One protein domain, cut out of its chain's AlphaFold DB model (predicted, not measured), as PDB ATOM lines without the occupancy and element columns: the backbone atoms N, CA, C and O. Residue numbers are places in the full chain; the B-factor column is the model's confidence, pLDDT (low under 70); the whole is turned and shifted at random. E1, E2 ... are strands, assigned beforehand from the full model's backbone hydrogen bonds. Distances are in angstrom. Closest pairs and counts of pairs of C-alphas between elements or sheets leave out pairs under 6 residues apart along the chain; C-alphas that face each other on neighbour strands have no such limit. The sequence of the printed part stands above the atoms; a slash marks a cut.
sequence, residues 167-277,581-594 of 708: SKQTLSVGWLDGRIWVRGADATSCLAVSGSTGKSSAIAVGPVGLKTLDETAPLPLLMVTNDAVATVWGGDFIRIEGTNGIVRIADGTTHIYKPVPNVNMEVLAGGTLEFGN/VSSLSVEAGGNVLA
ATOM      1  N   SER A 167      39.794  -3.296 128.063       92.88
ATOM      2  CA  SER A 167      39.744  -4.681 128.551       92.88
ATOM      3  C   SER A 167      39.047  -5.610 127.552       92.88
ATOM      4  O   SER A 167      37.952  -5.306 127.076       92.88
ATOM      5  N   LYS A 168      39.659  -6.766 127.269       91.88
ATOM      6  CA  LYS A 168      39.203  -7.781 126.296       91.88
ATOM      7  C   LYS A 168      39.040  -7.282 124.856       91.88
ATOM      8  O   LYS A 168      38.467  -7.993 124.032       91.88
ATOM      9  N   GLN A 169      39.528  -6.086 124.540       93.50
ATOM     10  CA  GLN A 169      39.468  -5.538 123.195       93.50
ATOM     11  C   GLN A 169      40.617  -6.085 122.351       93.50
ATOM     12  O   GLN A 169      41.775  -6.049 122.765       93.50
ATOM     13  N   THR A 170      40.301  -6.553 121.146       94.81
ATOM     14  CA  THR A 170      41.298  -6.908 120.131       94.81
ATOM     15  C   THR A 170      41.301  -5.873 119.013       94.81
ATOM     16  O   THR A 170      40.247  -5.565 118.454       94.81
ATOM     17  N   LEU A 171      42.486  -5.372 118.671       96.06
ATOM     18  CA  LEU A 171      42.756  -4.685 117.414       96.06
ATOM     19  C   LEU A 171      43.411  -5.687 116.455       96.06
ATOM     20  O   LEU A 171      44.560  -6.076 116.662       96.06
ATOM     21  N   SER A 172      42.680  -6.105 115.429       96.31
ATOM     22  CA  SER A 172      43.173  -6.984 114.367       96.31
ATOM     23  C   SER A 172      43.721  -6.146 113.219       96.31
ATOM     24  O   SER A 172      43.021  -5.274 112.702       96.31
ATOM     25  N   VAL A 173      44.951  -6.418 112.798       96.94
ATOM     26  CA  VAL A 173      45.653  -5.681 111.746       96.94
ATOM     27  C   VAL A 173      46.097  -6.649 110.654       96.94
ATOM     28  O   VAL A 173      46.853  -7.588 110.909       96.94
ATOM     29  N   GLY A 174      45.647  -6.415 109.422       95.62
ATOM     30  CA  GLY A 174      46.095  -7.180 108.255       95.62
ATOM     31  C   GLY A 174      47.584  -6.969 107.977       95.62
ATOM     32  O   GLY A 174      48.344  -7.929 107.906       95.62
ATOM     33  N   TRP A 175      48.020  -5.710 107.896       95.25
ATOM     34  CA  TRP A 175      49.413  -5.351 107.631       95.25
ATOM     35  C   TRP A 175      49.919  -4.231 108.544       95.25
ATOM     36  O   TRP A 175      49.350  -3.138 108.570       95.25
ATOM     37  N   LEU A 176      51.002  -4.482 109.280       95.38
ATOM     38  CA  LEU A 176      51.672  -3.489 110.121       95.38
ATOM     39  C   LEU A 176      52.909  -2.926 109.410       95.38
ATOM     40  O   LEU A 176      53.804  -3.685 109.031       95.38
ATOM     41  N   ASP A 177      52.988  -1.601 109.279       93.06
ATOM     42  CA  ASP A 177      54.195  -0.918 108.814       93.06
ATOM     43  C   ASP A 177      54.649   0.189 109.776       93.06
ATOM     44  O   ASP A 177      53.948   1.171 110.033       93.06
ATOM     45  N   GLY A 178      55.862   0.032 110.296       89.94
ATOM     46  CA  GLY A 178      56.500   0.979 111.198       89.94
ATOM     47  C   GLY A 178      56.465   0.540 112.657       89.94
ATOM     48  O   GLY A 178      56.304  -0.634 112.991       89.94
ATOM     49  N   ARG A 179      56.709   1.492 113.558       89.38
ATOM     50  CA  ARG A 179      56.857   1.223 114.992       89.38
ATOM     51  C   ARG A 179      55.647   1.773 115.728       89.38
ATOM     52  O   ARG A 179      55.434   2.984 115.713       89.38
ATOM     53  N   ILE A 180      54.864   0.909 116.363       91.94
ATOM     54  CA  ILE A 180      53.554   1.249 116.931       91.94
ATOM     55  C   ILE A 180      53.559   0.987 118.433       91.94
ATOM     56  O   ILE A 180      53.838  -0.124 118.873       91.94
ATOM     57  N   TRP A 181      53.242   2.006 119.228       91.44
ATOM     58  CA  TRP A 181      53.083   1.866 120.675       91.44
ATOM     59  C   TRP A 181      51.734   1.242 120.999       91.44
ATOM     60  O   TRP A 181      50.721   1.570 120.381       91.44
ATOM     61  N   VAL A 182      51.702   0.347 121.980       92.75
ATOM     62  CA  VAL A 182      50.467  -0.315 122.390       92.75
ATOM     63  C   VAL A 182      50.397  -0.398 123.908       92.75
ATOM     64  O   VAL A 182      51.352  -0.794 124.583       92.75
ATOM     65  N   ARG A 183      49.240  -0.019 124.448       91.75
ATOM     66  CA  ARG A 183      48.898  -0.146 125.865       91.75
ATOM     67  C   ARG A 183      47.484  -0.698 125.980       91.75
ATOM     68  O   ARG A 183      46.556  -0.064 125.494       91.75
ATOM     69  N   GLY A 184      47.307  -1.832 126.640       91.56
ATOM     70  CA  GLY A 184      45.995  -2.294 127.078       91.56
ATOM     71  C   GLY A 184      45.631  -1.735 128.452       91.56
ATOM     72  O   GLY A 184      46.492  -1.290 129.217       91.56
ATOM     73  N   ALA A 185      44.339  -1.775 128.773       88.81
ATOM     74  CA  ALA A 185      43.842  -1.508 130.122       88.81
ATOM     75  C   ALA A 185      44.310  -2.585 131.120       88.81
ATOM     76  O   ALA A 185      44.502  -2.315 132.304       88.81
ATOM     77  N   ASP A 186      44.506  -3.804 130.619       85.69
ATOM     78  CA  ASP A 186      44.949  -4.988 131.341       85.69
ATOM     79  C   ASP A 186      45.594  -5.995 130.364       85.69
ATOM     80  O   ASP A 186      45.692  -5.757 129.160       85.69
ATOM     81  N   ALA A 187      46.016  -7.154 130.878       81.75
ATOM     82  CA  ALA A 187      46.655  -8.208 130.086       81.75
ATOM     83  C   ALA A 187      45.680  -9.011 129.194       81.75
ATOM     84  O   ALA A 187      46.066 -10.040 128.647       81.75
ATOM     85  N   THR A 188      44.417  -8.582 129.060       89.31
ATOM     86  CA  THR A 188      43.394  -9.243 128.226       89.31
ATOM     87  C   THR A 188      43.124  -8.511 126.912       89.31
ATOM     88  O   THR A 188      42.422  -9.035 126.050       89.31
ATOM     89  N   SER A 189      43.666  -7.301 126.758       93.88
ATOM     90  CA  SER A 189      43.618  -6.542 125.501       93.88
ATOM     91  C   SER A 189      44.633  -7.125 124.516       93.88
ATOM     92  O   SER A 189      45.660  -7.624 124.964       93.88
ATOM     93  N   CYS A 190      44.412  -7.037 123.205       94.50
ATOM     94  CA  CYS A 190      45.280  -7.686 122.218       94.50
ATOM     95  C   CYS A 190      45.530  -6.840 120.969       94.50
ATOM     96  O   CYS A 190      44.591  -6.289 120.396       94.50
ATOM     97  N   LEU A 191      46.780  -6.811 120.504       96.00
ATOM     98  CA  LEU A 191      47.118  -6.491 119.120       96.00
ATOM     99  C   LEU A 191      47.342  -7.804 118.356       96.00
ATOM    100  O   LEU A 191      48.296  -8.527 118.636       96.00
ATOM    101  N   ALA A 192      46.481  -8.091 117.383       95.31
ATOM    102  CA  ALA A 192      46.597  -9.263 116.524       95.31
ATOM    103  C   ALA A 192      47.070  -8.844 115.126       95.31
ATOM    104  O   ALA A 192      46.491  -7.929 114.543       95.31
ATOM    105  N   VAL A 193      48.111  -9.478 114.585       95.69
ATOM    106  CA  VAL A 193      48.753  -9.045 113.327       95.69
ATOM    107  C   VAL A 193      48.845 -10.211 112.346       95.69
ATOM    108  O   VAL A 193      49.264 -11.293 112.735       95.69
ATOM    109  N   SER A 194      48.462  -9.996 111.081       93.31
ATOM    110  CA  SER A 194      48.586 -11.025 110.025       93.31
ATOM    111  C   SER A 194      49.914 -10.935 109.273       93.31
ATOM    112  O   SER A 194      50.457 -11.941 108.849       93.31
ATOM    113  N   GLY A 195      50.465  -9.732 109.107       90.31
ATOM    114  CA  GLY A 195      51.743  -9.532 108.434       90.31
ATOM    115  C   GLY A 195      52.379  -8.201 108.804       90.31
ATOM    116  O   GLY A 195      51.708  -7.274 109.266       90.31
ATOM    117  N   SER A 196      53.692  -8.099 108.623       90.62
ATOM    118  CA  SER A 196      54.422  -6.870 108.914       90.62
ATOM    119  C   SER A 196      55.651  -6.700 108.028       90.62
ATOM    120  O   SER A 196      56.177  -7.661 107.464       90.62
ATOM    121  N   THR A 197      56.141  -5.466 107.903       80.94
ATOM    122  CA  THR A 197      57.451  -5.242 107.276       80.94
ATOM    123  C   THR A 197      58.567  -5.695 108.220       80.94
ATOM    124  O   THR A 197      58.449  -5.566 109.433       80.94
ATOM    125  N   GLY A 198      59.711  -6.149 107.693       73.44
ATOM    126  CA  GLY A 198      60.827  -6.627 108.531       73.44
ATOM    127  C   GLY A 198      61.446  -5.587 109.485       73.44
ATOM    128  O   GLY A 198      62.299  -5.937 110.286       73.44
ATOM    129  N   LYS A 199      61.040  -4.311 109.402       79.94
ATOM    130  CA  LYS A 199      61.441  -3.230 110.324       79.94
ATOM    131  C   LYS A 199      60.334  -2.832 111.303       79.94
ATOM    132  O   LYS A 199      60.532  -1.926 112.113       79.94
ATOM    133  N   SER A 200      59.162  -3.447 111.184       90.12
ATOM    134  CA  SER A 200      58.003  -3.113 111.995       90.12
ATOM    135  C   SER A 200      58.144  -3.644 113.406       90.12
ATOM    136  O   SER A 200      58.744  -4.692 113.643       90.12
ATOM    137  N   SER A 201      57.577  -2.903 114.352       91.56
ATOM    138  CA  SER A 201      57.605  -3.285 115.759       91.56
ATOM    139  C   SER A 201      56.339  -2.879 116.491       91.56
ATOM    140  O   SER A 201      55.773  -1.812 116.245       91.56
ATOM    141  N   ALA A 202      55.940  -3.726 117.431       93.38
ATOM    142  CA  ALA A 202      54.969  -3.404 118.458       93.38
ATOM    143  C   ALA A 202      55.730  -3.065 119.746       93.38
ATOM    144  O   ALA A 202      56.489  -3.881 120.266       93.38
ATOM    145  N   ILE A 203      55.556  -1.844 120.245       91.12
ATOM    146  CA  ILE A 203      56.222  -1.340 121.447       91.12
ATOM    147  C   ILE A 203      55.220  -1.400 122.599       91.12
ATOM    148  O   ILE A 203      54.313  -0.572 122.695       91.12
ATOM    149  N   ALA A 204      55.385  -2.379 123.482       91.31
ATOM    150  CA  ALA A 204      54.573  -2.506 124.681       91.31
ATOM    151  C   ALA A 204      55.017  -1.474 125.732       91.31
ATOM    152  O   ALA A 204      56.175  -1.451 126.161       91.31
ATOM    153  N   VAL A 205      54.074  -0.628 126.156       87.00
ATOM    154  CA  VAL A 205      54.270   0.420 127.184       87.00
ATOM    155  C   VAL A 205      53.270   0.310 128.339       87.00
ATOM    156  O   VAL A 205      52.946   1.284 129.024       87.00
ATOM    157  N   GLY A 206      52.717  -0.886 128.503       86.88
ATOM    158  CA  GLY A 206      51.768  -1.282 129.532       86.88
ATOM    159  C   GLY A 206      51.310  -2.721 129.286       86.88
ATOM    160  O   GLY A 206      51.851  -3.378 128.393       86.88
ATOM    161  N   PRO A 207      50.339  -3.224 130.064       91.06
ATOM    162  CA  PRO A 207      49.856  -4.584 129.901       91.06
ATOM    163  C   PRO A 207      49.150  -4.746 128.551       91.06
ATOM    164  O   PRO A 207      48.237  -3.983 128.253       91.06
ATOM    165  N   VAL A 208      49.582  -5.694 127.716       93.19
ATOM    166  CA  VAL A 208      48.934  -5.978 126.423       93.19
ATOM    167  C   VAL A 208      49.288  -7.372 125.904       93.19
ATOM    168  O   VAL A 208      50.394  -7.862 126.121       93.19
ATOM    169  N   GLY A 209      48.340  -8.007 125.225       94.12
ATOM    170  CA  GLY A 209      48.502  -9.250 124.484       94.12
ATOM    171  C   GLY A 209      48.959  -9.022 123.040       94.12
ATOM    172  O   GLY A 209      48.576  -8.038 122.404       94.12
ATOM    173  N   LEU A 210      49.732  -9.954 122.501       94.31
ATOM    174  CA  LEU A 210      50.070 -10.062 121.088       94.31
ATOM    175  C   LEU A 210      49.769 -11.477 120.604       94.31
ATOM    176  O   LEU A 210      49.974 -12.434 121.348       94.31
ATOM    177  N   LYS A 211      49.288 -11.587 119.366       93.12
ATOM    178  CA  LYS A 211      49.116 -12.869 118.678       93.12
ATOM    179  C   LYS A 211      49.185 -12.705 117.169       93.12
ATOM    180  O   LYS A 211      48.860 -11.636 116.639       93.12
ATOM    181  N   THR A 212      49.531 -13.771 116.477       91.38
ATOM    182  CA  THR A 212      49.460 -13.853 115.028       91.38
ATOM    183  C   THR A 212      48.035 -14.153 114.568       91.38
ATOM    184  O   THR A 212      47.231 -14.770 115.272       91.38
ATOM    185  N   LEU A 213      47.699 -13.666 113.379       90.56
ATOM    186  CA  LEU A 213      46.512 -14.068 112.622       90.56
ATOM    187  C   LEU A 213      46.872 -15.010 111.461       90.56
ATOM    188  O   LEU A 213      45.974 -15.592 110.855       90.56
ATOM    189  N   ASP A 214      48.165 -15.158 111.162       88.94
ATOM    190  CA  ASP A 214      48.709 -15.996 110.097       88.94
ATOM    191  C   ASP A 214      49.961 -16.722 110.607       88.94
ATOM    192  O   ASP A 214      51.016 -16.124 110.816       88.94
ATOM    193  N   GLU A 215      49.859 -18.033 110.805       82.12
ATOM    194  CA  GLU A 215      50.960 -18.874 111.298       82.12
ATOM    195  C   GLU A 215      52.132 -18.982 110.302       82.12
ATOM    196  O   GLU A 215      53.212 -19.461 110.650       82.12
ATOM    197  N   THR A 216      51.945 -18.549 109.050       83.75
ATOM    198  CA  THR A 216      52.995 -18.550 108.022       83.75
ATOM    199  C   THR A 216      53.827 -17.268 108.007       83.75
ATOM    200  O   THR A 216      54.886 -17.235 107.365       83.75
ATOM    201  N   ALA A 217      53.390 -16.245 108.746       86.06
ATOM    202  CA  ALA A 217      54.042 -14.954 108.858       86.06
ATOM    203  C   ALA A 217      54.588 -14.727 110.280       86.06
ATOM    204  O   ALA A 217      53.912 -15.016 111.269       86.06
ATOM    205  N   PRO A 218      55.812 -14.190 110.420       89.44
ATOM    206  CA  PRO A 218      56.323 -13.809 111.725       89.44
ATOM    207  C   PRO A 218      55.569 -12.592 112.268       89.44
ATOM    208  O   PRO A 218      55.190 -11.679 111.523       89.44
ATOM    209  N   LEU A 219      55.437 -12.529 113.592       91.88
ATOM    210  CA  LEU A 219      55.006 -11.307 114.261       91.88
ATOM    211  C   LEU A 219      56.038 -10.183 114.057       91.88
ATOM    212  O   LEU A 219      57.238 -10.457 113.932       91.88
ATOM    213  N   PRO A 220      55.606  -8.904 114.072       92.00
ATOM    214  CA  PRO A 220      56.537  -7.783 114.150       92.00
ATOM    215  C   PRO A 220      57.413  -7.898 115.403       92.00
ATOM    216  O   PRO A 220      57.027  -8.529 116.389       92.00
ATOM    217  N   LEU A 221      58.572  -7.231 115.396       91.81
ATOM    218  CA  LEU A 221      59.443  -7.165 116.571       91.81
ATOM    219  C   LEU A 221      58.643  -6.676 117.790       91.81
ATOM    220  O   LEU A 221      58.106  -5.567 117.778       91.81
ATOM    221  N   LEU A 222      58.611  -7.471 118.856       93.19
ATOM    222  CA  LEU A 222      58.081  -7.030 120.137       93.19
ATOM    223  C   LEU A 222      59.183  -6.307 120.908       93.19
ATOM    224  O   LEU A 222      60.165  -6.919 121.319       93.19
ATOM    225  N   MET A 223      58.994  -5.008 121.127       90.12
ATOM    226  CA  MET A 223      59.818  -4.217 122.035       90.12
ATOM    227  C   MET A 223      59.089  -4.032 123.365       90.12
ATOM    228  O   MET A 223      57.988  -3.482 123.391       90.12
ATOM    229  N   VAL A 224      59.704  -4.434 124.476       88.19
ATOM    230  CA  VAL A 224      59.144  -4.239 125.822       88.19
ATOM    231  C   VAL A 224      59.991  -3.241 126.605       88.19
ATOM    232  O   VAL A 224      61.199  -3.414 126.770       88.19
ATOM    233  N   THR A 225      59.362  -2.168 127.082       78.62
ATOM    234  CA  THR A 225      60.049  -1.059 127.766       78.62
ATOM    235  C   THR A 225      59.330  -0.676 129.058       78.62
ATOM    236  O   THR A 225      58.154  -0.985 129.219       78.62
ATOM    237  N   ASN A 226      60.013   0.044 129.958       69.62
ATOM    238  CA  ASN A 226      59.395   0.724 131.107       69.62
ATOM    239  C   ASN A 226      58.590  -0.198 132.046       69.62
ATOM    240  O   ASN A 226      57.452   0.125 132.382       69.62
ATOM    241  N   ASP A 227      59.141  -1.355 132.428       74.19
ATOM    242  CA  ASP A 227      58.467  -2.339 133.293       74.19
ATOM    243  C   ASP A 227      57.133  -2.870 132.722       74.19
ATOM    244  O   ASP A 227      56.301  -3.417 133.452       74.19
ATOM    245  N   ALA A 228      56.905  -2.724 131.408       85.62
ATOM    246  CA  ALA A 228      55.706  -3.230 130.753       85.62
ATOM    247  C   ALA A 228      55.623  -4.761 130.823       85.62
ATOM    248  O   ALA A 228      56.635  -5.466 130.823       85.62
ATOM    249  N   VAL A 229      54.386  -5.257 130.834       90.81
ATOM    250  CA  VAL A 229      54.068  -6.687 130.838       90.81
ATOM    251  C   VAL A 229      53.364  -7.036 129.532       90.81
ATOM    252  O   VAL A 229      52.165  -6.812 129.387       90.81
ATOM    253  N   ALA A 230      54.094  -7.589 128.573       93.44
ATOM    254  CA  ALA A 230      53.505  -8.092 127.337       93.44
ATOM    255  C   ALA A 230      53.162  -9.577 127.489       93.44
ATOM    256  O   ALA A 230      53.907 -10.320 128.122       93.44
ATOM    257  N   THR A 231      52.046 -10.025 126.920       95.06
ATOM    258  CA  THR A 231      51.693 -11.451 126.850       95.06
ATOM    259  C   THR A 231      51.632 -11.877 125.390       95.06
ATOM    260  O   THR A 231      51.048 -11.171 124.582       95.06
ATOM    261  N   VAL A 232      52.231 -13.009 125.047       95.19
ATOM    262  CA  VAL A 232      52.203 -13.610 123.708       95.19
ATOM    263  C   VAL A 232      51.340 -14.873 123.792       95.19
ATOM    264  O   VAL A 232      51.524 -15.657 124.726       95.19
ATOM    265  N   TRP A 233      50.361 -15.025 122.897       91.56
ATOM    266  CA  TRP A 233      49.289 -16.032 122.995       91.56
ATOM    267  C   TRP A 233      49.430 -17.175 121.979       91.56
ATOM    268  O   TRP A 233      48.495 -17.423 121.220       91.56
ATOM    269  N   GLY A 234      50.578 -17.863 121.986       87.81
ATOM    270  CA  GLY A 234      50.807 -19.095 121.221       87.81
ATOM    271  C   GLY A 234      50.608 -18.994 119.698       87.81
ATOM    272  O   GLY A 234      50.189 -17.985 119.150       87.81
ATOM    273  N   GLY A 235      50.996 -20.041 118.965       85.50
ATOM    274  CA  GLY A 235      50.973 -20.059 117.489       85.50
ATOM    275  C   GLY A 235      51.964 -19.088 116.830       85.50
ATOM    276  O   GLY A 235      52.046 -19.001 115.608       85.50
ATOM    277  N   ASP A 236      52.736 -18.371 117.642       89.62
ATOM    278  CA  ASP A 236      53.508 -17.211 117.228       89.62
ATOM    279  C   ASP A 236      54.935 -17.576 116.838       89.62
ATOM    280  O   ASP A 236      55.536 -18.489 117.407       89.62
ATOM    281  N   PHE A 237      55.507 -16.804 115.914       91.06
ATOM    282  CA  PHE A 237      56.921 -16.848 115.559       91.06
ATOM    283  C   PHE A 237      57.491 -15.427 115.607       91.06
ATOM    284  O   PHE A 237      57.160 -14.588 114.768       91.06
ATOM    285  N   ILE A 238      58.281 -15.117 116.638       91.00
ATOM    286  CA  ILE A 238      58.520 -13.733 117.068       91.00
ATOM    287  C   ILE A 238      59.978 -13.457 117.453       91.00
ATOM    288  O   ILE A 238      60.697 -14.310 117.972       91.00
ATOM    289  N   ARG A 239      60.409 -12.211 117.236       90.12
ATOM    290  CA  ARG A 239      61.615 -11.636 117.842       90.12
ATOM    291  C   ARG A 239      61.221 -10.704 118.976       90.12
ATOM    292  O   ARG A 239      60.299  -9.903 118.827       90.12
ATOM    293  N   ILE A 240      61.964 -10.775 120.074       89.88
ATOM    294  CA  ILE A 240      61.690 -10.011 121.286       89.88
ATOM    295  C   ILE A 240      62.941  -9.249 121.705       89.88
ATOM    296  O   ILE A 240      64.021  -9.823 121.802       89.88
ATOM    297  N   GLU A 241      62.773  -7.963 121.993       87.88
ATOM    298  CA  GLU A 241      63.807  -7.093 122.545       87.88
ATOM    299  C   GLU A 241      63.226  -6.224 123.658       87.88
ATOM    300  O   GLU A 241      62.018  -5.991 123.731       87.88
ATOM    301  N   GLY A 242      64.078  -5.701 124.533       81.56
ATOM    302  CA  GLY A 242      63.599  -4.773 125.541       81.56
ATOM    303  C   GLY A 242      64.658  -4.279 126.504       81.56
ATOM    304  O   GLY A 242      65.808  -4.708 126.481       81.56
ATOM    305  N   THR A 243      64.218  -3.370 127.367       74.12
ATOM    306  CA  THR A 243      64.999  -2.854 128.491       74.12
ATOM    307  C   THR A 243      64.085  -2.855 129.708       74.12
ATOM    308  O   THR A 243      63.227  -1.979 129.833       74.12
ATOM    309  N   ASN A 244      64.264  -3.840 130.594       72.81
ATOM    310  CA  ASN A 244      63.538  -3.973 131.864       72.81
ATOM    311  C   ASN A 244      62.026  -4.254 131.723       72.81
ATOM    312  O   ASN A 244      61.226  -3.683 132.449       72.81
ATOM    313  N   GLY A 245      61.615  -5.117 130.790       84.50
ATOM    314  CA  GLY A 245      60.219  -5.561 130.635       84.50
ATOM    315  C   GLY A 245      59.979  -7.013 131.057       84.50
ATOM    316  O   GLY A 245      60.937  -7.771 131.239       84.50
ATOM    317  N   ILE A 246      58.708  -7.411 131.173       89.69
ATOM    318  CA  ILE A 246      58.283  -8.811 131.328       89.69
ATOM    319  C   ILE A 246      57.530  -9.252 130.071       89.69
ATOM    320  O   ILE A 246      56.588  -8.589 129.637       89.69
ATOM    321  N   VAL A 247      57.918 -10.397 129.514       93.88
ATOM    322  CA  VAL A 247      57.164 -11.111 128.482       93.88
ATOM    323  C   VAL A 247      56.624 -12.405 129.059       93.88
ATOM    324  O   VAL A 247      57.382 -13.246 129.538       93.88
ATOM    325  N   ARG A 248      55.312 -12.582 128.953       94.62
ATOM    326  CA  ARG A 248      54.603 -13.803 129.317       94.62
ATOM    327  C   ARG A 248      54.296 -14.626 128.082       94.62
ATOM    328  O   ARG A 248      53.732 -14.100 127.129       94.62
ATOM    329  N   ILE A 249      54.623 -15.907 128.123       95.44
ATOM    330  CA  ILE A 249      54.247 -16.888 127.107       95.44
ATOM    331  C   ILE A 249      53.040 -17.656 127.635       95.44
ATOM    332  O   ILE A 249      53.123 -18.277 128.697       95.44
ATOM    333  N   ALA A 250      51.919 -17.581 126.924       94.12
ATOM    334  CA  ALA A 250      50.652 -18.165 127.341       94.12
ATOM    335  C   ALA A 250      49.949 -18.864 126.171       94.12
ATOM    336  O   ALA A 250      50.185 -18.524 125.018       94.12
ATOM    337  N   ASP A 251      49.056 -19.799 126.504       90.19
ATOM    338  CA  ASP A 251      48.070 -20.397 125.591       90.19
ATOM    339  C   ASP A 251      48.649 -20.936 124.267       90.19
ATOM    340  O   ASP A 251      48.362 -20.432 123.186       90.19
ATOM    341  N   GLY A 252      49.480 -21.982 124.353       91.19
ATOM    342  CA  GLY A 252      50.061 -22.656 123.187       91.19
ATOM    343  C   GLY A 252      51.558 -22.406 122.997       91.19
ATOM    344  O   GLY A 252      52.252 -21.948 123.905       91.19
ATOM    345  N   THR A 253      52.073 -22.779 121.822       92.25
ATOM    346  CA  THR A 253      53.511 -22.723 121.514       92.25
ATOM    347  C   THR A 253      53.898 -21.392 120.886       92.25
ATOM    348  O   THR A 253      53.423 -21.059 119.806       92.25
ATOM    349  N   THR A 254      54.796 -20.654 121.531       93.25
ATOM    350  CA  THR A 254      55.465 -19.479 120.974       93.25
ATOM    351  C   THR A 254      56.889 -19.839 120.587       93.25
ATOM    352  O   THR A 254      57.657 -20.369 121.389       93.25
ATOM    353  N   HIS A 255      57.247 -19.478 119.366       91.94
ATOM    354  CA  HIS A 255      58.545 -19.713 118.770       91.94
ATOM    355  C   HIS A 255      59.352 -18.418 118.749       91.94
ATOM    356  O   HIS A 255      58.874 -17.384 118.275       91.94
ATOM    357  N   ILE A 256      60.589 -18.466 119.227       90.19
ATOM    358  CA  ILE A 256      61.526 -17.343 119.162       90.19
ATOM    359  C   ILE A 256      62.688 -17.717 118.256       90.19
ATOM    360  O   ILE A 256      63.163 -18.838 118.308       90.19
ATOM    361  N   TYR A 257      63.174 -16.790 117.435       86.19
ATOM    362  CA  TYR A 257      64.232 -17.083 116.456       86.19
ATOM    363  C   TYR A 257      65.495 -16.231 116.614       86.19
ATOM    364  O   TYR A 257      66.412 -16.324 115.801       86.19
ATOM    365  N   LYS A 258      65.560 -15.412 117.669       83.56
ATOM    366  CA  LYS A 258      66.712 -14.572 118.019       83.56
ATOM    367  C   LYS A 258      66.911 -14.476 119.536       83.56
ATOM    368  O   LYS A 258      65.978 -14.791 120.274       83.56
ATOM    369  N   PRO A 259      68.094 -14.045 120.012       74.31
ATOM    370  CA  PRO A 259      68.326 -13.834 121.436       74.31
ATOM    371  C   PRO A 259      67.330 -12.835 122.026       74.31
ATOM    372  O   PRO A 259      66.850 -11.938 121.330       74.31
ATOM    373  N   VAL A 260      67.076 -12.961 123.328       78.62
ATOM    374  CA  VAL A 260      66.135 -12.105 124.066       78.62
ATOM    375  C   VAL A 260      66.900 -11.365 125.168       78.62
ATOM    376  O   VAL A 260      66.751 -11.672 126.354       78.62
ATOM    377  N   PRO A 261      67.799 -10.427 124.803       69.56
ATOM    378  CA  PRO A 261      68.633  -9.753 125.784       69.56
ATOM    379  C   PRO A 261      67.788  -8.789 126.622       69.56
ATOM    380  O   PRO A 261      66.968  -8.043 126.092       69.56
ATOM    381  N   ASN A 262      68.043  -8.758 127.933       74.06
ATOM    382  CA  ASN A 262      67.511  -7.754 128.867       74.06
ATOM    383  C   ASN A 262      65.979  -7.763 129.061       74.06
ATOM    384  O   ASN A 262      65.400  -6.773 129.523       74.06
ATOM    385  N   VAL A 263      65.326  -8.886 128.756       82.94
ATOM    386  CA  VAL A 263      63.893  -9.104 128.996       82.94
ATOM    387  C   VAL A 263      63.715 -10.236 130.004       82.94
ATOM    388  O   VAL A 263      64.412 -11.248 129.946       82.94
ATOM    389  N   ASN A 264      62.780 -10.065 130.940       88.38
ATOM    390  CA  ASN A 264      62.348 -11.143 131.823       88.38
ATOM    391  C   ASN A 264      61.281 -11.970 131.116       88.38
ATOM    392  O   ASN A 264      60.249 -11.426 130.726       88.38
ATOM    393  N   MET A 265      61.509 -13.270 130.969       91.38
ATOM    394  CA  MET A 265      60.528 -14.174 130.380       91.38
ATOM    395  C   MET A 265      59.836 -15.025 131.449       91.38
ATOM    396  O   MET A 265      60.476 -15.588 132.340       91.38
ATOM    397  N   GLU A 266      58.519 -15.145 131.339       93.81
ATOM    398  CA  GLU A 266      57.667 -15.983 132.185       93.81
ATOM    399  C   GLU A 266      56.872 -16.927 131.277       93.81
ATOM    400  O   GLU A 266      56.056 -16.480 130.474       93.81
ATOM    401  N   VAL A 267      57.094 -18.235 131.376       94.50
ATOM    402  CA  VAL A 267      56.241 -19.224 130.708       94.50
ATOM    403  C   VAL A 267      55.136 -19.611 131.677       94.50
ATOM    404  O   VAL A 267      55.400 -20.259 132.691       94.50
ATOM    405  N   LEU A 268      53.912 -19.184 131.376       95.31
ATOM    406  CA  LEU A 268      52.744 -19.443 132.211       95.31
ATOM    407  C   LEU A 268      52.243 -20.880 132.028       95.31
ATOM    408  O   LEU A 268      52.582 -21.559 131.055       95.31
ATOM    409  N   ALA A 269      51.372 -21.328 132.931       94.38
ATOM    410  CA  ALA A 269      50.653 -22.588 132.758       94.38
ATOM    411  C   ALA A 269      49.928 -22.646 131.393       94.38
ATOM    412  O   ALA A 269      49.178 -21.736 131.038       94.38
ATOM    413  N   GLY A 270      50.147 -23.721 130.625       93.06
ATOM    414  CA  GLY A 270      49.591 -23.895 129.275       93.06
ATOM    415  C   GLY A 270      50.372 -23.192 128.154       93.06
ATOM    416  O   GLY A 270      50.094 -23.438 126.982       93.06
ATOM    417  N   GLY A 271      51.362 -22.358 128.486       95.69
ATOM    418  CA  GLY A 271      52.307 -21.791 127.526       95.69
ATOM    419  C   GLY A 271      53.463 -22.748 127.231       95.69
ATOM    420  O   GLY A 271      53.920 -23.493 128.101       95.69
ATOM    421  N   THR A 272      53.961 -22.716 125.999       93.88
ATOM    422  CA  THR A 272      55.165 -23.437 125.581       93.88
ATOM    423  C   THR A 272      56.094 -22.481 124.848       93.88
ATOM    424  O   THR A 272      55.686 -21.843 123.886       93.88
ATOM    425  N   LEU A 273      57.341 -22.373 125.295       91.69
ATOM    426  CA  LEU A 273      58.380 -21.612 124.607       91.69
ATOM    427  C   LEU A 273      59.280 -22.567 123.823       91.69
ATOM    428  O   LEU A 273      59.848 -23.490 124.400       91.69
ATOM    429  N   GLU A 274      59.452 -22.320 122.532       89.62
ATOM    430  CA  GLU A 274      60.398 -23.035 121.678       89.62
ATOM    431  C   GLU A 274      61.354 -22.041 121.012       89.62
ATOM    432  O   GLU A 274      60.955 -20.950 120.607       89.62
ATOM    433  N   PHE A 275      62.631 -22.409 120.894       87.44
ATOM    434  CA  PHE A 275      63.566 -21.670 120.053       87.44
ATOM    435  C   PHE A 275      63.682 -22.299 118.659       87.44
ATOM    436  O   PHE A 275      63.818 -23.515 118.514       87.44
ATOM    437  N   GLY A 276      63.659 -21.457 117.629       87.69
ATOM    438  CA  GLY A 276      63.436 -21.864 116.251       87.69
ATOM    439  C   GLY A 276      62.007 -22.367 116.069       87.69
ATOM    440  O   GLY A 276      61.087 -21.919 116.741       87.69
ATOM    441  N   ASN A 277      61.809 -23.290 115.137       88.75
ATOM    442  CA  ASN A 277      60.547 -24.004 114.984       88.75
ATOM    443  C   ASN A 277      60.857 -25.388 114.413       88.75
ATOM    444  O   ASN A 277      61.084 -25.545 113.211       88.75
ATOM    445  N   VAL A 581      69.189 -16.526 127.109       81.88
ATOM    446  CA  VAL A 581      68.248 -15.835 127.995       81.88
ATOM    447  C   VAL A 581      68.974 -15.294 129.218       81.88
ATOM    448  O   VAL A 581      69.762 -15.991 129.862       81.88
ATOM    449  N   SER A 582      68.700 -14.033 129.553       81.12
ATOM    450  CA  SER A 582      69.193 -13.400 130.782       81.12
ATOM    451  C   SER A 582      68.281 -13.656 131.983       81.12
ATOM    452  O   SER A 582      68.731 -13.596 133.123       81.12
ATOM    453  N   SER A 583      66.997 -13.936 131.734       86.06
ATOM    454  CA  SER A 583      65.982 -14.190 132.756       86.06
ATOM    455  C   SER A 583      64.825 -14.993 132.162       86.06
ATOM    456  O   SER A 583      64.203 -14.568 131.188       86.06
ATOM    457  N   LEU A 584      64.555 -16.164 132.738       89.88
ATOM    458  CA  LEU A 584      63.477 -17.063 132.332       89.88
ATOM    459  C   LEU A 584      62.947 -17.809 133.561       89.88
ATOM    460  O   LEU A 584      63.715 -18.371 134.346       89.88
ATOM    461  N   SER A 585      61.632 -17.841 133.717       91.75
ATOM    462  CA  SER A 585      60.956 -18.653 134.724       91.75
ATOM    463  C   SER A 585      59.824 -19.444 134.085       91.75
ATOM    464  O   SER A 585      59.188 -18.975 133.142       91.75
ATOM    465  N   VAL A 586      59.605 -20.662 134.576       92.81
ATOM    466  CA  VAL A 586      58.559 -21.560 134.081       92.81
ATOM    467  C   VAL A 586      57.621 -21.887 135.235       92.81
ATOM    468  O   VAL A 586      58.041 -22.426 136.262       92.81
ATOM    469  N   GLU A 587      56.352 -21.516 135.084       93.12
ATOM    470  CA  GLU A 587      55.296 -21.875 136.022       93.12
ATOM    471  C   GLU A 587      54.936 -23.360 135.905       93.12
ATOM    472  O   GLU A 587      55.175 -24.013 134.889       93.12
ATOM    473  N   ALA A 588      54.315 -23.912 136.949       90.44
ATOM    474  CA  ALA A 588      53.822 -25.282 136.904       90.44
ATOM    475  C   ALA A 588      52.813 -25.454 135.751       90.44
ATOM    476  O   ALA A 588      51.779 -24.789 135.720       90.44
ATOM    477  N   GLY A 589      53.111 -26.367 134.823       89.75
ATOM    478  CA  GLY A 589      52.306 -26.604 133.620       89.75
ATOM    479  C   GLY A 589      52.697 -25.757 132.401       89.75
ATOM    480  O   GLY A 589      52.064 -25.906 131.358       89.75
ATOM    481  N   GLY A 590      53.701 -24.884 132.516       93.00
ATOM    482  CA  GLY A 590      54.391 -24.280 131.376       93.00
ATOM    483  C   GLY A 590      55.539 -25.168 130.889       93.00
ATOM    484  O   GLY A 590      56.065 -25.975 131.656       93.00
ATOM    485  N   ASN A 591      55.940 -25.025 129.623       91.56
ATOM    486  CA  ASN A 591      56.999 -25.843 129.022       91.56
ATOM    487  C   ASN A 591      58.028 -25.006 128.256       91.56
ATOM    488  O   ASN A 591      57.706 -23.984 127.656       91.56
ATOM    489  N   VAL A 592      59.268 -25.489 128.220       89.25
ATOM    490  CA  VAL A 592      60.318 -24.965 127.341       89.25
ATOM    491  C   VAL A 592      60.857 -26.132 126.532       89.25
ATOM    492  O   VAL A 592      61.358 -27.103 127.099       89.25
ATOM    493  N   LEU A 593      60.723 -26.055 125.213       82.94
ATOM    494  CA  LEU A 593      61.195 -27.081 124.296       82.94
ATOM    495  C   LEU A 593      62.570 -26.699 123.752       82.94
ATOM    496  O   LEU A 593      62.775 -25.594 123.250       82.94
ATOM    497  N   ALA A 594      63.500 -27.650 123.824       66.00
ATOM    498  CA  ALA A 594      64.710 -27.638 123.014       66.00
ATOM    499  C   ALA A 594      64.434 -28.443 121.735       66.00
ATOM    500  O   ALA A 594      63.920 -29.563 121.806       66.00
TER     501      ALA A 594
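This is residues 167 to 277 and 581 to 594 of the 708 residues of an uncharacterized protein of Verrucomicrobia bacterium (UniProt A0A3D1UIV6). The chain is wound in stacked turns, a solenoid of short strands, each parallel to its neighbours in the next turns. E1 folds back on itself and makes the turn at one end; from there E2, E4, E6, E8, E10 and E12 line up as one long wall, with E3, E5 and E7 facing it in the earlier turns and E9, E11 and E13 in the later ones. The printed part has 125 residues with thirteen named strands, E1 to E13 along the chain, and no named helix; the class is all strand. One sheet runs E7 E5 E3 E1 E2 E4 E6 E8 E10 E12 and the other E9 E11 E13, both parallel throughout. The whole is compact, with a radius of gyration of the C-alphas of 12.9 A and spans of 34 by 29 by 26 A.

E1, residues 170 to 184, bends by 166 degrees at residue 175. Its pairing is staggered: residues 170 to 176 pair with E2, residues 190 to 196, where N 171 and O 190 are 2.9 A apart, and residues 179 to 182 pair with E3, residues 201 to 204, where N 180 and O 201 are 2.9 A apart. Beside E2 runs E4, residues 208 to 212, parallel at 37 degrees, with N 191 and O 209 2.9 A apart. E5, residues 221 to 225, is parallel to E3, with N 204 and O 223 at 2.8 A. E6, residues 229 to 232, is parallel to E4, with N 210 and O 231 at 2.7 A. E7, residues 240 to 243, is an edge strand parallel to E5, with N 241 and O 222 at 2.9 A. E8, residues 245 to 249, is parallel to E6, with N 232 and O 248 at 2.8 A. E10, residues 263 to 267, follows beside E8, with N 247 and O 264 at 2.8 A, and E12, residues 584 to 586, is the other edge strand, with N 267 and O 585 at 2.8 A. These ten strands form a folded sheet, one sheet bent back on itself with E1 as the hinge: E7, E5 and E3 face E2, E4, E6, E8, E10 and E12. Between the leaves, the closest C-alphas of E5 and E8 are those of Val 224 and Gly 245, 5.1 A apart. The sheet is strongly twisted and curled like part of a barrel. E9, residues 252 to 256, E11, residues 271 to 275, and E13, residues 591 to 593, form the second sheet, with N 254 and O 272 at 2.8 A and N 593 and O 273 at 2.8 A. The two sheets make a sandwich, two sheets face to face, their best planes 31 degrees apart. Residues 237 to 238 also pair, parallel, with residues 255 to 256 of E9.

E1 begins at C-alpha 170, (41.298, -6.908, 120.131), and its first and last C-alphas are 9.6 A apart. E2 measures 16.2 A, E4 13.9 A, E11 13.5 A, and E8 and E9 13.3 A each. E7 begins at C-alpha 240, (61.690, -10.011, 121.286). E13 ends at C-alpha 593, (61.195, -27.081, 124.296).

The C-alphas farthest apart are those of Asp 177 and Ala 588, 37.2 A. Residues 278 to 580 are not printed, and C-alphas 277 and 581 are 17.2 A apart across this cut, in the link from E11 to E12. Of the links printed whole, E4 to E5, E6 to E7 and E9 to E10 are short but not tight, and the others are tight. The mean pLDDT of the printed part is 89.1; residues 226, 261 and 594 are under 70.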